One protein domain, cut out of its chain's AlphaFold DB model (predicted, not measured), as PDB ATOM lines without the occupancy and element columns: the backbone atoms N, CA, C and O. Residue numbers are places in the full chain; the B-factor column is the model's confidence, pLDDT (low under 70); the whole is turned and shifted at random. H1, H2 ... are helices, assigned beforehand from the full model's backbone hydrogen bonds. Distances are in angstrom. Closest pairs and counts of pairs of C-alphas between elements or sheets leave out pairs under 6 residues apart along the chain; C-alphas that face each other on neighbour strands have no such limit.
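AT A GLANCE: This is residues 5 to 64 of the 137 residues of the protein "uncharacterized protein LOC104236093" of Nicotiana sylvestris (UniProt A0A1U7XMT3). One long helix, H2, runs along the length of an open, elongated model, with the short helix H1 and a looping stretch, residues 10 to 24, towards its first end and two shorter helices, H3 and H4, towards its last. Contacts between the helices are few: H4 packs on the last residues of H2, 36 to 39, while residues 48 to 56, which join H3 to H4 and take in the end of one and the start of the other, stick out. The printed part has 60 residues with four named helices, in the order H1, H2, H3, H4, and no named strand; the class is all helix. It is only just compact, close to loose, with a radius of gyration of the C-alphas of 12.5 A, and it spans 33 by 22 by 16 A.

HOW THE PARTS SIT: H1, residues 5 to 9, and H2, residues 25 to 39, are close but not clearly touching, with one pair of C-alphas within 8 A: those of Thr 6 and Ile 27, 7.0 A apart. H3, residues 44 to 49, touches no helix; H2 and H3 are near each other, with 6 pairs of C-alphas within 10 A and the closest 8.2 A apart. H4, residues 55 to 63, touches H2 with residues 36 to 39 of H2 alone; the closest C-alphas of the two are those of Glu 39 and Leu 62, 6.8 A apart. H2 and H4 run the same way at a steep tilt of 58 degrees. H1 is apart from H3 and from H4, and H3 and H4 are apart. In H2, H3 and H4 every O i to N i+4 pair is within hydrogen-bond range; in H1 0 of 1 is, beside 2 of 2 O i to N i+3 pairs.

IN THESE COORDINATES: H1 begins at C-alpha 5, at (-3.913, -26.631, -29.511), and measures 7.0 A from first to last C-alpha. H2, the longest helix with 15 residues, measures 20.9 A, from C-alpha 25 at (-6.595, -37.176, -26.339) to C-alpha 39 at (-27.061, -35.440, -22.252). H3 measures 8.7 A. H4 measures 12.2 A and ends at C-alpha 63, at (-29.044, -40.823, -13.620).

THE WHOLE: The two C-alphas farthest apart are those of Tyr 8 and Gly 64, at 35.4 A. The printed part has no cut. The link from H1 to H2 is long, with 15 residues; those from H2 to H3 and from H3 to H4 are tight, with 4 and 5. Residues 48 to 56 stand free, and the body without them spans 35 by 23 by 14 A. The mean pLDDT of the printed part is 83.0, and residues 5 to 13 are under 70.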
ATOM      1  N   ASP A   5      -3.193 -25.560 -28.810       51.62
ATOM      2  CA  ASP A   5      -3.913 -26.631 -29.511       51.62
ATOM      3  C   ASP A   5      -5.436 -26.494 -29.413       51.62
ATOM      4  O   ASP A   5      -6.140 -26.743 -30.386       51.62
ATOM      5  N   THR A   6      -5.969 -26.042 -28.273       52.53
ATOM      6  CA  THR A   6      -7.409 -25.763 -28.117       52.53
ATOM      7  C   THR A   6      -7.880 -24.674 -29.080       52.53
ATOM      8  O   THR A   6      -8.964 -24.782 -29.646       52.53
ATOM      9  N   CYS A   7      -7.045 -23.663 -29.324       56.31
ATOM     10  CA  CYS A   7      -7.362 -22.534 -30.194       56.31
ATOM     11  C   CYS A   7      -7.483 -22.945 -31.676       56.31
ATOM     12  O   CYS A   7      -8.286 -22.375 -32.409       56.31
ATOM     13  N   TYR A   8      -6.744 -23.975 -32.115       66.06
ATOM     14  CA  TYR A   8      -6.841 -24.497 -33.485       66.06
ATOM     15  C   TYR A   8      -8.198 -25.159 -33.760       66.06
ATOM     16  O   TYR A   8      -8.792 -24.934 -34.812       66.06
ATOM     17  N   TYR A   9      -8.714 -25.938 -32.803       62.75
ATOM     18  CA  TYR A   9      -9.993 -26.642 -32.955       62.75
ATOM     19  C   TYR A   9     -11.217 -25.757 -32.706       62.75
ATOM     20  O   TYR A   9     -12.309 -26.147 -33.088       62.75
ATOM     21  N   ILE A  10     -11.054 -24.591 -32.078       68.44
ATOM     22  CA  ILE A  10     -12.144 -23.692 -31.649       68.44
ATOM     23  C   ILE A  10     -12.040 -22.353 -32.416       68.44
ATOM     24  O   ILE A  10     -12.461 -21.294 -31.962       68.44
ATOM     25  N   LYS A  11     -11.417 -22.352 -33.603       64.31
ATOM     26  CA  LYS A  11     -11.105 -21.114 -34.329       64.31
ATOM     27  C   LYS A  11     -12.377 -20.443 -34.864       64.31
ATOM     28  O   LYS A  11     -12.855 -20.784 -35.941       64.31
ATOM     29  N   GLY A  12     -12.891 -19.468 -34.112       65.62
ATOM     30  CA  GLY A  12     -14.080 -18.676 -34.453       65.62
ATOM     31  C   GLY A  12     -15.420 -19.299 -34.046       65.62
ATOM     32  O   GLY A  12     -16.447 -18.665 -34.252       65.62
ATOM     33  N   ASN A  13     -15.409 -20.490 -33.439       69.19
ATOM     34  CA  ASN A  13     -16.601 -21.206 -32.976       69.19
ATOM     35  C   ASN A  13     -16.498 -21.499 -31.477       69.19
ATOM     36  O   ASN A  13     -15.435 -21.348 -30.890       69.19
ATOM     37  N   THR A  14     -17.582 -21.947 -30.848       79.25
ATOM     38  CA  THR A  14     -17.553 -22.442 -29.464       79.25
ATOM     39  C   THR A  14     -17.318 -23.954 -29.432       79.25
ATOM     40  O   THR A  14     -17.466 -24.650 -30.444       79.25
ATOM     41  N   ILE A  15     -16.955 -24.491 -28.261       82.12
ATOM     42  CA  ILE A  15     -16.849 -25.948 -28.043       82.12
ATOM     43  C   ILE A  15     -18.181 -26.629 -28.372       82.12
ATOM     44  O   ILE A  15     -18.200 -27.751 -28.871       82.12
ATOM     45  N   TRP A  16     -19.297 -25.940 -28.145       82.25
ATOM     46  CA  TRP A  16     -20.623 -26.473 -28.416       82.25
ATOM     47  C   TRP A  16     -20.925 -26.617 -29.905       82.25
ATOM     48  O   TRP A  16     -21.516 -27.616 -30.305       82.25
ATOM     49  N   ASN A  17     -20.404 -25.710 -30.729       81.31
ATOM     50  CA  ASN A  17     -20.651 -25.671 -32.171       81.31
ATOM     51  C   ASN A  17     -19.591 -26.393 -33.020       81.31
ATOM     52  O   ASN A  17     -19.612 -26.298 -34.247       81.31
ATOM     53  N   THR A  18     -18.639 -27.094 -32.396       82.19
ATOM     54  CA  THR A  18     -17.516 -27.709 -33.113       82.19
ATOM     55  C   THR A  18     -17.461 -29.217 -32.903       82.19
ATOM     56  O   THR A  18     -17.600 -29.704 -31.786       82.19
ATOM     57  N   GLU A  19     -17.181 -29.965 -33.971       77.31
ATOM     58  CA  GLU A  19     -16.847 -31.387 -33.895       77.31
ATOM     59  C   GLU A  19     -15.468 -31.639 -34.522       77.31
ATOM     60  O   GLU A  19     -15.296 -31.492 -35.737       77.31
ATOM     61  N   PRO A  20     -14.446 -32.003 -33.728       73.50
ATOM     62  CA  PRO A  20     -13.117 -32.223 -34.273       73.50
ATOM     63  C   PRO A  20     -13.019 -33.587 -34.971       73.50
ATOM     64  O   PRO A  20     -13.306 -34.627 -34.381       73.50
ATOM     65  N   LYS A  21     -12.527 -33.593 -36.216       70.25
ATOM     66  CA  LYS A  21     -12.328 -34.820 -37.017       70.25
ATOM     67  C   LYS A  21     -11.086 -35.627 -36.613       70.25
ATOM     68  O   LYS A  21     -11.079 -36.845 -36.714       70.25
ATOM     69  N   SER A  22     -10.034 -34.946 -36.165       72.81
ATOM     70  CA  SER A  22      -8.787 -35.541 -35.677       72.81
ATOM     71  C   SER A  22      -8.263 -34.644 -34.569       72.81
ATOM     72  O   SER A  22      -7.914 -33.504 -34.842       72.81
ATOM     73  N   ALA A  23      -8.255 -35.127 -33.329       79.31
ATOM     74  CA  ALA A  23      -7.888 -34.338 -32.158       79.31
ATOM     75  C   ALA A  23      -7.030 -35.139 -31.180       79.31
ATOM     76  O   ALA A  23      -7.149 -36.363 -31.090       79.31
ATOM     77  N   SER A  24      -6.206 -34.431 -30.405       86.00
ATOM     78  CA  SER A  24      -5.427 -35.024 -29.317       86.00
ATOM     79  C   SER A  24      -6.337 -35.580 -28.212       86.00
ATOM     80  O   SER A  24      -7.476 -35.141 -28.035       86.00
ATOM     81  N   LEU A  25      -5.829 -36.527 -27.416       83.50
ATOM     82  CA  LEU A  25      -6.595 -37.176 -26.339       83.50
ATOM     83  C   LEU A  25      -7.169 -36.187 -25.312       83.50
ATOM     84  O   LEU A  25      -8.238 -36.420 -24.753       83.50
ATOM     85  N   VAL A  26      -6.469 -35.081 -25.053       87.06
ATOM     86  CA  VAL A  26      -6.936 -34.037 -24.128       87.06
ATOM     87  C   VAL A  26      -8.166 -33.335 -24.697       87.06
ATOM     88  O   VAL A  26      -9.175 -33.209 -24.009       87.06
ATOM     89  N   ILE A  27      -8.117 -32.954 -25.974       84.25
ATOM     90  CA  ILE A  27      -9.234 -32.312 -26.670       84.25
ATOM     91  C   ILE A  27     -10.435 -33.260 -26.742       84.25
ATOM     92  O   ILE A  27     -11.555 -32.863 -26.429       84.25
ATOM     93  N   GLN A  28     -10.209 -34.541 -27.042       85.19
ATOM     94  CA  GLN A  28     -11.275 -35.548 -27.038       85.19
ATOM     95  C   GLN A  28     -11.983 -35.651 -25.677       85.19
ATOM     96  O   GLN A  28     -13.205 -35.786 -25.632       85.19
ATOM     97  N   LYS A  29     -11.250 -35.548 -24.559       88.88
ATOM     98  CA  LYS A  29     -11.853 -35.536 -23.215       88.88
ATOM     99  C   LYS A  29     -12.719 -34.299 -22.969       88.88
ATOM    100  O   LYS A  29     -13.768 -34.438 -22.348       88.88
ATOM    101  N   ILE A  30     -12.319 -33.130 -23.472       88.44
ATOM    102  CA  ILE A  30     -13.112 -31.892 -23.371       88.44
ATOM    103  C   ILE A  30     -14.436 -32.048 -24.130       88.44
ATOM    104  O   ILE A  30     -15.498 -31.805 -23.566       88.44
ATOM    105  N   PHE A  31     -14.396 -32.544 -25.370       88.62
ATOM    106  CA  PHE A  31     -15.617 -32.795 -26.146       88.62
ATOM    107  C   PHE A  31     -16.485 -33.906 -25.553       88.62
ATOM    108  O   PHE A  31     -17.710 -33.837 -25.615       88.62
ATOM    109  N   LYS A  32     -15.878 -34.920 -24.925       89.25
ATOM    110  CA  LYS A  32     -16.635 -35.920 -24.169       89.25
ATOM    111  C   LYS A  32     -17.364 -35.287 -22.985       89.25
ATOM    112  O   LYS A  32     -18.531 -35.593 -22.784       89.25
ATOM    113  N   ALA A  33     -16.703 -34.405 -22.234       88.81
ATOM    114  CA  ALA A  33     -17.342 -33.685 -21.138       88.81
ATOM    115  C   ALA A  33     -18.509 -32.831 -21.651       88.81
ATOM    116  O   ALA A  33     -19.599 -32.942 -21.103       88.81
ATOM    117  N   LYS A  34     -18.321 -32.079 -22.746       90.38
ATOM    118  CA  LYS A  34     -19.393 -31.327 -23.428       90.38
ATOM    119  C   LYS A  34     -20.632 -32.202 -23.679       90.38
ATOM    120  O   LYS A  34     -21.712 -31.848 -23.224       90.38
ATOM    121  N   ARG A  35     -20.468 -33.381 -24.293       89.62
ATOM    122  CA  ARG A  35     -21.587 -34.317 -24.530       89.62
ATOM    123  C   ARG A  35     -22.310 -34.725 -23.247       89.62
ATOM    124  O   ARG A  35     -23.525 -34.825 -23.250       89.62
ATOM    125  N   GLN A  36     -21.591 -34.921 -22.141       91.38
ATOM    126  CA  GLN A  36     -22.216 -35.265 -20.858       91.38
ATOM    127  C   GLN A  36     -23.073 -34.126 -20.290       91.38
ATOM    128  O   GLN A  36     -24.055 -34.397 -19.608       91.38
ATOM    129  N   PHE A  37     -22.713 -32.865 -20.542       91.81
ATOM    130  CA  PHE A  37     -23.556 -31.722 -20.185       91.81
ATOM    131  C   PHE A  37     -24.813 -31.671 -21.062       91.81
ATOM    132  O   PHE A  37     -25.911 -31.512 -20.540       91.81
ATOM    133  N   GLU A  38     -24.642 -31.894 -22.362       91.44
ATOM    134  CA  GLU A  38     -25.706 -31.981 -23.371       91.44
ATOM    135  C   GLU A  38     -26.730 -33.079 -23.006       91.44
ATOM    136  O   GLU A  38     -27.926 -32.819 -22.896       91.44
ATOM    137  N   GLU A  39     -26.253 -34.294 -22.707       91.56
ATOM    138  CA  GLU A  39     -27.061 -35.440 -22.252       91.56
ATOM    139  C   GLU A  39     -27.757 -35.182 -20.909       91.56
ATOM    140  O   GLU A  39     -28.851 -35.686 -20.658       91.56
ATOM    141  N   ALA A  40     -27.127 -34.397 -20.034       90.88
ATOM    142  CA  ALA A  40     -27.703 -33.972 -18.766       90.88
ATOM    143  C   ALA A  40     -28.718 -32.819 -18.914       90.88
ATOM    144  O   ALA A  40     -29.306 -32.414 -17.911       90.88
ATOM    145  N   GLY A  41     -28.936 -32.314 -20.134       90.69
ATOM    146  CA  GLY A  41     -29.906 -31.266 -20.447       90.69
ATOM    147  C   GLY A  41     -29.406 -29.839 -20.228       90.69
ATOM    148  O   GLY A  41     -30.232 -28.945 -20.093       90.69
ATOM    149  N   TYR A  42     -28.090 -29.621 -20.168       90.62
ATOM    150  CA  TYR A  42     -27.501 -28.290 -20.009       90.62
ATOM    151  C   TYR A  42     -27.138 -27.660 -21.357       90.62
ATOM    152  O   TYR A  42     -26.503 -28.295 -22.201       90.62
ATOM    153  N   SER A  43     -27.487 -26.385 -21.509       89.88
ATOM    154  CA  SER A  43     -27.090 -25.516 -22.622       89.88
ATOM    155  C   SER A  43     -25.734 -24.834 -22.392       89.88
ATOM    156  O   SER A  43     -25.207 -24.793 -21.276       89.88
ATOM    157  N   GLU A  44     -25.166 -24.266 -23.461       88.50
ATOM    158  CA  GLU A  44     -23.921 -23.492 -23.400       88.50
ATOM    159  C   GLU A  44     -24.045 -22.299 -22.440       88.50
ATOM    160  O   GLU A  44     -23.160 -22.066 -21.614       88.50
ATOM    161  N   GLU A  45     -25.154 -21.566 -22.510       88.44
ATOM    162  CA  GLU A  45     -25.413 -20.382 -21.697       88.44
ATOM    163  C   GLU A  45     -25.495 -20.728 -20.209       88.44
ATOM    164  O   GLU A  45     -24.892 -20.043 -19.382       88.44
ATOM    165  N   GLU A  46     -26.188 -21.815 -19.864       88.75
ATOM    166  CA  GLU A  46     -26.314 -22.275 -18.480       88.75
ATOM    167  C   GLU A  46     -24.962 -22.683 -17.900       88.75
ATOM    168  O   GLU A  46     -24.650 -22.335 -16.762       88.75
ATOM    169  N   VAL A  47     -24.135 -23.392 -18.676       88.50
ATOM    170  CA  VAL A  47     -22.791 -23.791 -18.239       88.50
ATOM    171  C   VAL A  47     -21.882 -22.574 -18.078       88.50
ATOM    172  O   VAL A  47     -21.140 -22.504 -17.100       88.50
ATOM    173  N   ASN A  48     -21.968 -21.590 -18.974       86.69
ATOM    174  CA  ASN A  48     -21.172 -20.363 -18.894       86.69
ATOM    175  C   ASN A  48     -21.570 -19.462 -17.713       86.69
ATOM    176  O   ASN A  48     -20.727 -18.742 -17.182       86.69
ATOM    177  N   GLN A  49     -22.833 -19.506 -17.280       89.00
ATOM    178  CA  GLN A  49     -23.326 -18.757 -16.119       89.00
ATOM    179  C   GLN A  49     -23.095 -19.480 -14.779       89.00
ATOM    180  O   GLN A  49     -23.332 -18.897 -13.718       89.00
ATOM    181  N   MET A  50     -22.626 -20.735 -14.781       87.81
ATOM    182  CA  MET A  50     -22.357 -21.467 -13.541       87.81
ATOM    183  C   MET A  50     -21.129 -20.921 -12.811       87.81
ATOM    184  O   MET A  50     -19.988 -21.196 -13.171       87.81
ATOM    185  N   GLU A  51     -21.362 -20.247 -11.686       88.00
ATOM    186  CA  GLU A  51     -20.287 -19.817 -10.785       88.00
ATOM    187  C   GLU A  51     -19.670 -20.999 -10.009       88.00
ATOM    188  O   GLU A  51     -18.474 -21.024  -9.714       88.00
ATOM    189  N   LYS A  52     -20.483 -22.011  -9.670       87.38
ATOM    190  CA  LYS A  52     -20.049 -23.212  -8.939       87.38
ATOM    191  C   LYS A  52     -20.573 -24.471  -9.602       87.38
ATOM    192  O   LYS A  52     -21.778 -24.677  -9.717       87.38
ATOM    193  N   PHE A  53     -19.650 -25.364  -9.934       85.25
ATOM    194  CA  PHE A  53     -19.955 -26.660 -10.514       85.25
ATOM    195  C   PHE A  53     -19.688 -27.782  -9.508       85.25
ATOM    196  O   PHE A  53     -18.591 -27.893  -8.960       85.25
ATOM    197  N   PHE A  54     -20.671 -28.661  -9.303       89.06
ATOM    198  CA  PHE A  54     -20.429 -29.932  -8.623       89.06
ATOM    199  C   PHE A  54     -20.807 -31.090  -9.529       89.06
ATOM    200  O   PHE A  54     -21.960 -31.237  -9.928       89.06
ATOM    201  N   ILE A  55     -19.849 -31.994  -9.709       89.38
ATOM    202  CA  ILE A  55     -19.988 -33.248 -10.455       89.38
ATOM    203  C   ILE A  55     -21.250 -34.036 -10.040       89.38
ATOM    204  O   ILE A  55     -21.928 -34.622 -10.882       89.38
ATOM    205  N   LYS A  56     -21.635 -33.986  -8.754       89.25
ATOM    206  CA  LYS A  56     -22.858 -34.627  -8.229       89.25
ATOM    207  C   LYS A  56     -24.152 -34.194  -8.940       89.25
ATOM    208  O   LYS A  56     -25.100 -34.972  -8.943       89.25
ATOM    209  N   HIS A  57     -24.227 -32.972  -9.479       89.12
ATOM    210  CA  HIS A  57     -25.419 -32.481 -10.180       89.12
ATOM    211  C   HIS A  57     -25.547 -33.129 -11.554       89.12
ATOM    212  O   HIS A  57     -26.597 -33.695 -11.839       89.12
ATOM    213  N   ILE A  58     -24.457 -33.169 -12.327       91.12
ATOM    214  CA  ILE A  58     -24.412 -33.869 -13.619       91.12
ATOM    215  C   ILE A  58     -24.742 -35.346 -13.439       91.12
ATOM    216  O   ILE A  58     -25.605 -35.861 -14.137       91.12
ATOM    217  N   TYR A  59     -24.140 -36.024 -12.453       91.50
ATOM    218  CA  TYR A  59     -24.475 -37.429 -12.197       91.50
ATOM    219  C   TYR A  59     -25.957 -37.635 -11.894       91.50
ATOM    220  O   TYR A  59     -26.534 -38.590 -12.392       91.50
ATOM    221  N   LYS A  60     -26.584 -36.763 -11.095       89.06
ATOM    222  CA  LYS A  60     -28.020 -36.864 -10.799       89.06
ATOM    223  C   LYS A  60     -28.891 -36.608 -12.027       89.06
ATOM    224  O   LYS A  60     -29.907 -37.277 -12.164       89.06
ATOM    225  N   ALA A  61     -28.504 -35.667 -12.884       89.25
ATOM    226  CA  ALA A  61     -29.206 -35.390 -14.132       89.25
ATOM    227  C   ALA A  61     -29.115 -36.587 -15.095       89.25
ATOM    228  O   ALA A  61     -30.142 -37.102 -15.523       89.25
ATOM    229  N   LEU A  62     -27.906 -37.117 -15.318       91.38
ATOM    230  CA  LEU A  62     -27.665 -38.301 -16.156       91.38
ATOM    231  C   LEU A  62     -28.293 -39.580 -15.595       91.38
ATOM    232  O   LEU A  62     -28.664 -40.477 -16.345       91.38
ATOM    233  N   GLN A  63     -28.396 -39.691 -14.270       89.56
ATOM    234  CA  GLN A  63     -29.044 -40.823 -13.620       89.56
ATOM    235  C   GLN A  63     -30.542 -40.882 -13.972       89.56
ATOM    236  O   GLN A  63     -31.117 -41.963 -13.973       89.56
ATOM    237  N   GLY A  64     -31.171 -39.753 -14.302       85.44
ATOM    238  CA  GLY A  64     -32.601 -39.685 -14.569       85.44
ATOM    239  C   GLY A  64     -33.458 -39.870 -13.313       85.44
ATOM    240  O   GLY A  64     -32.975 -39.958 -12.177       85.44
TER     241      GLY A  64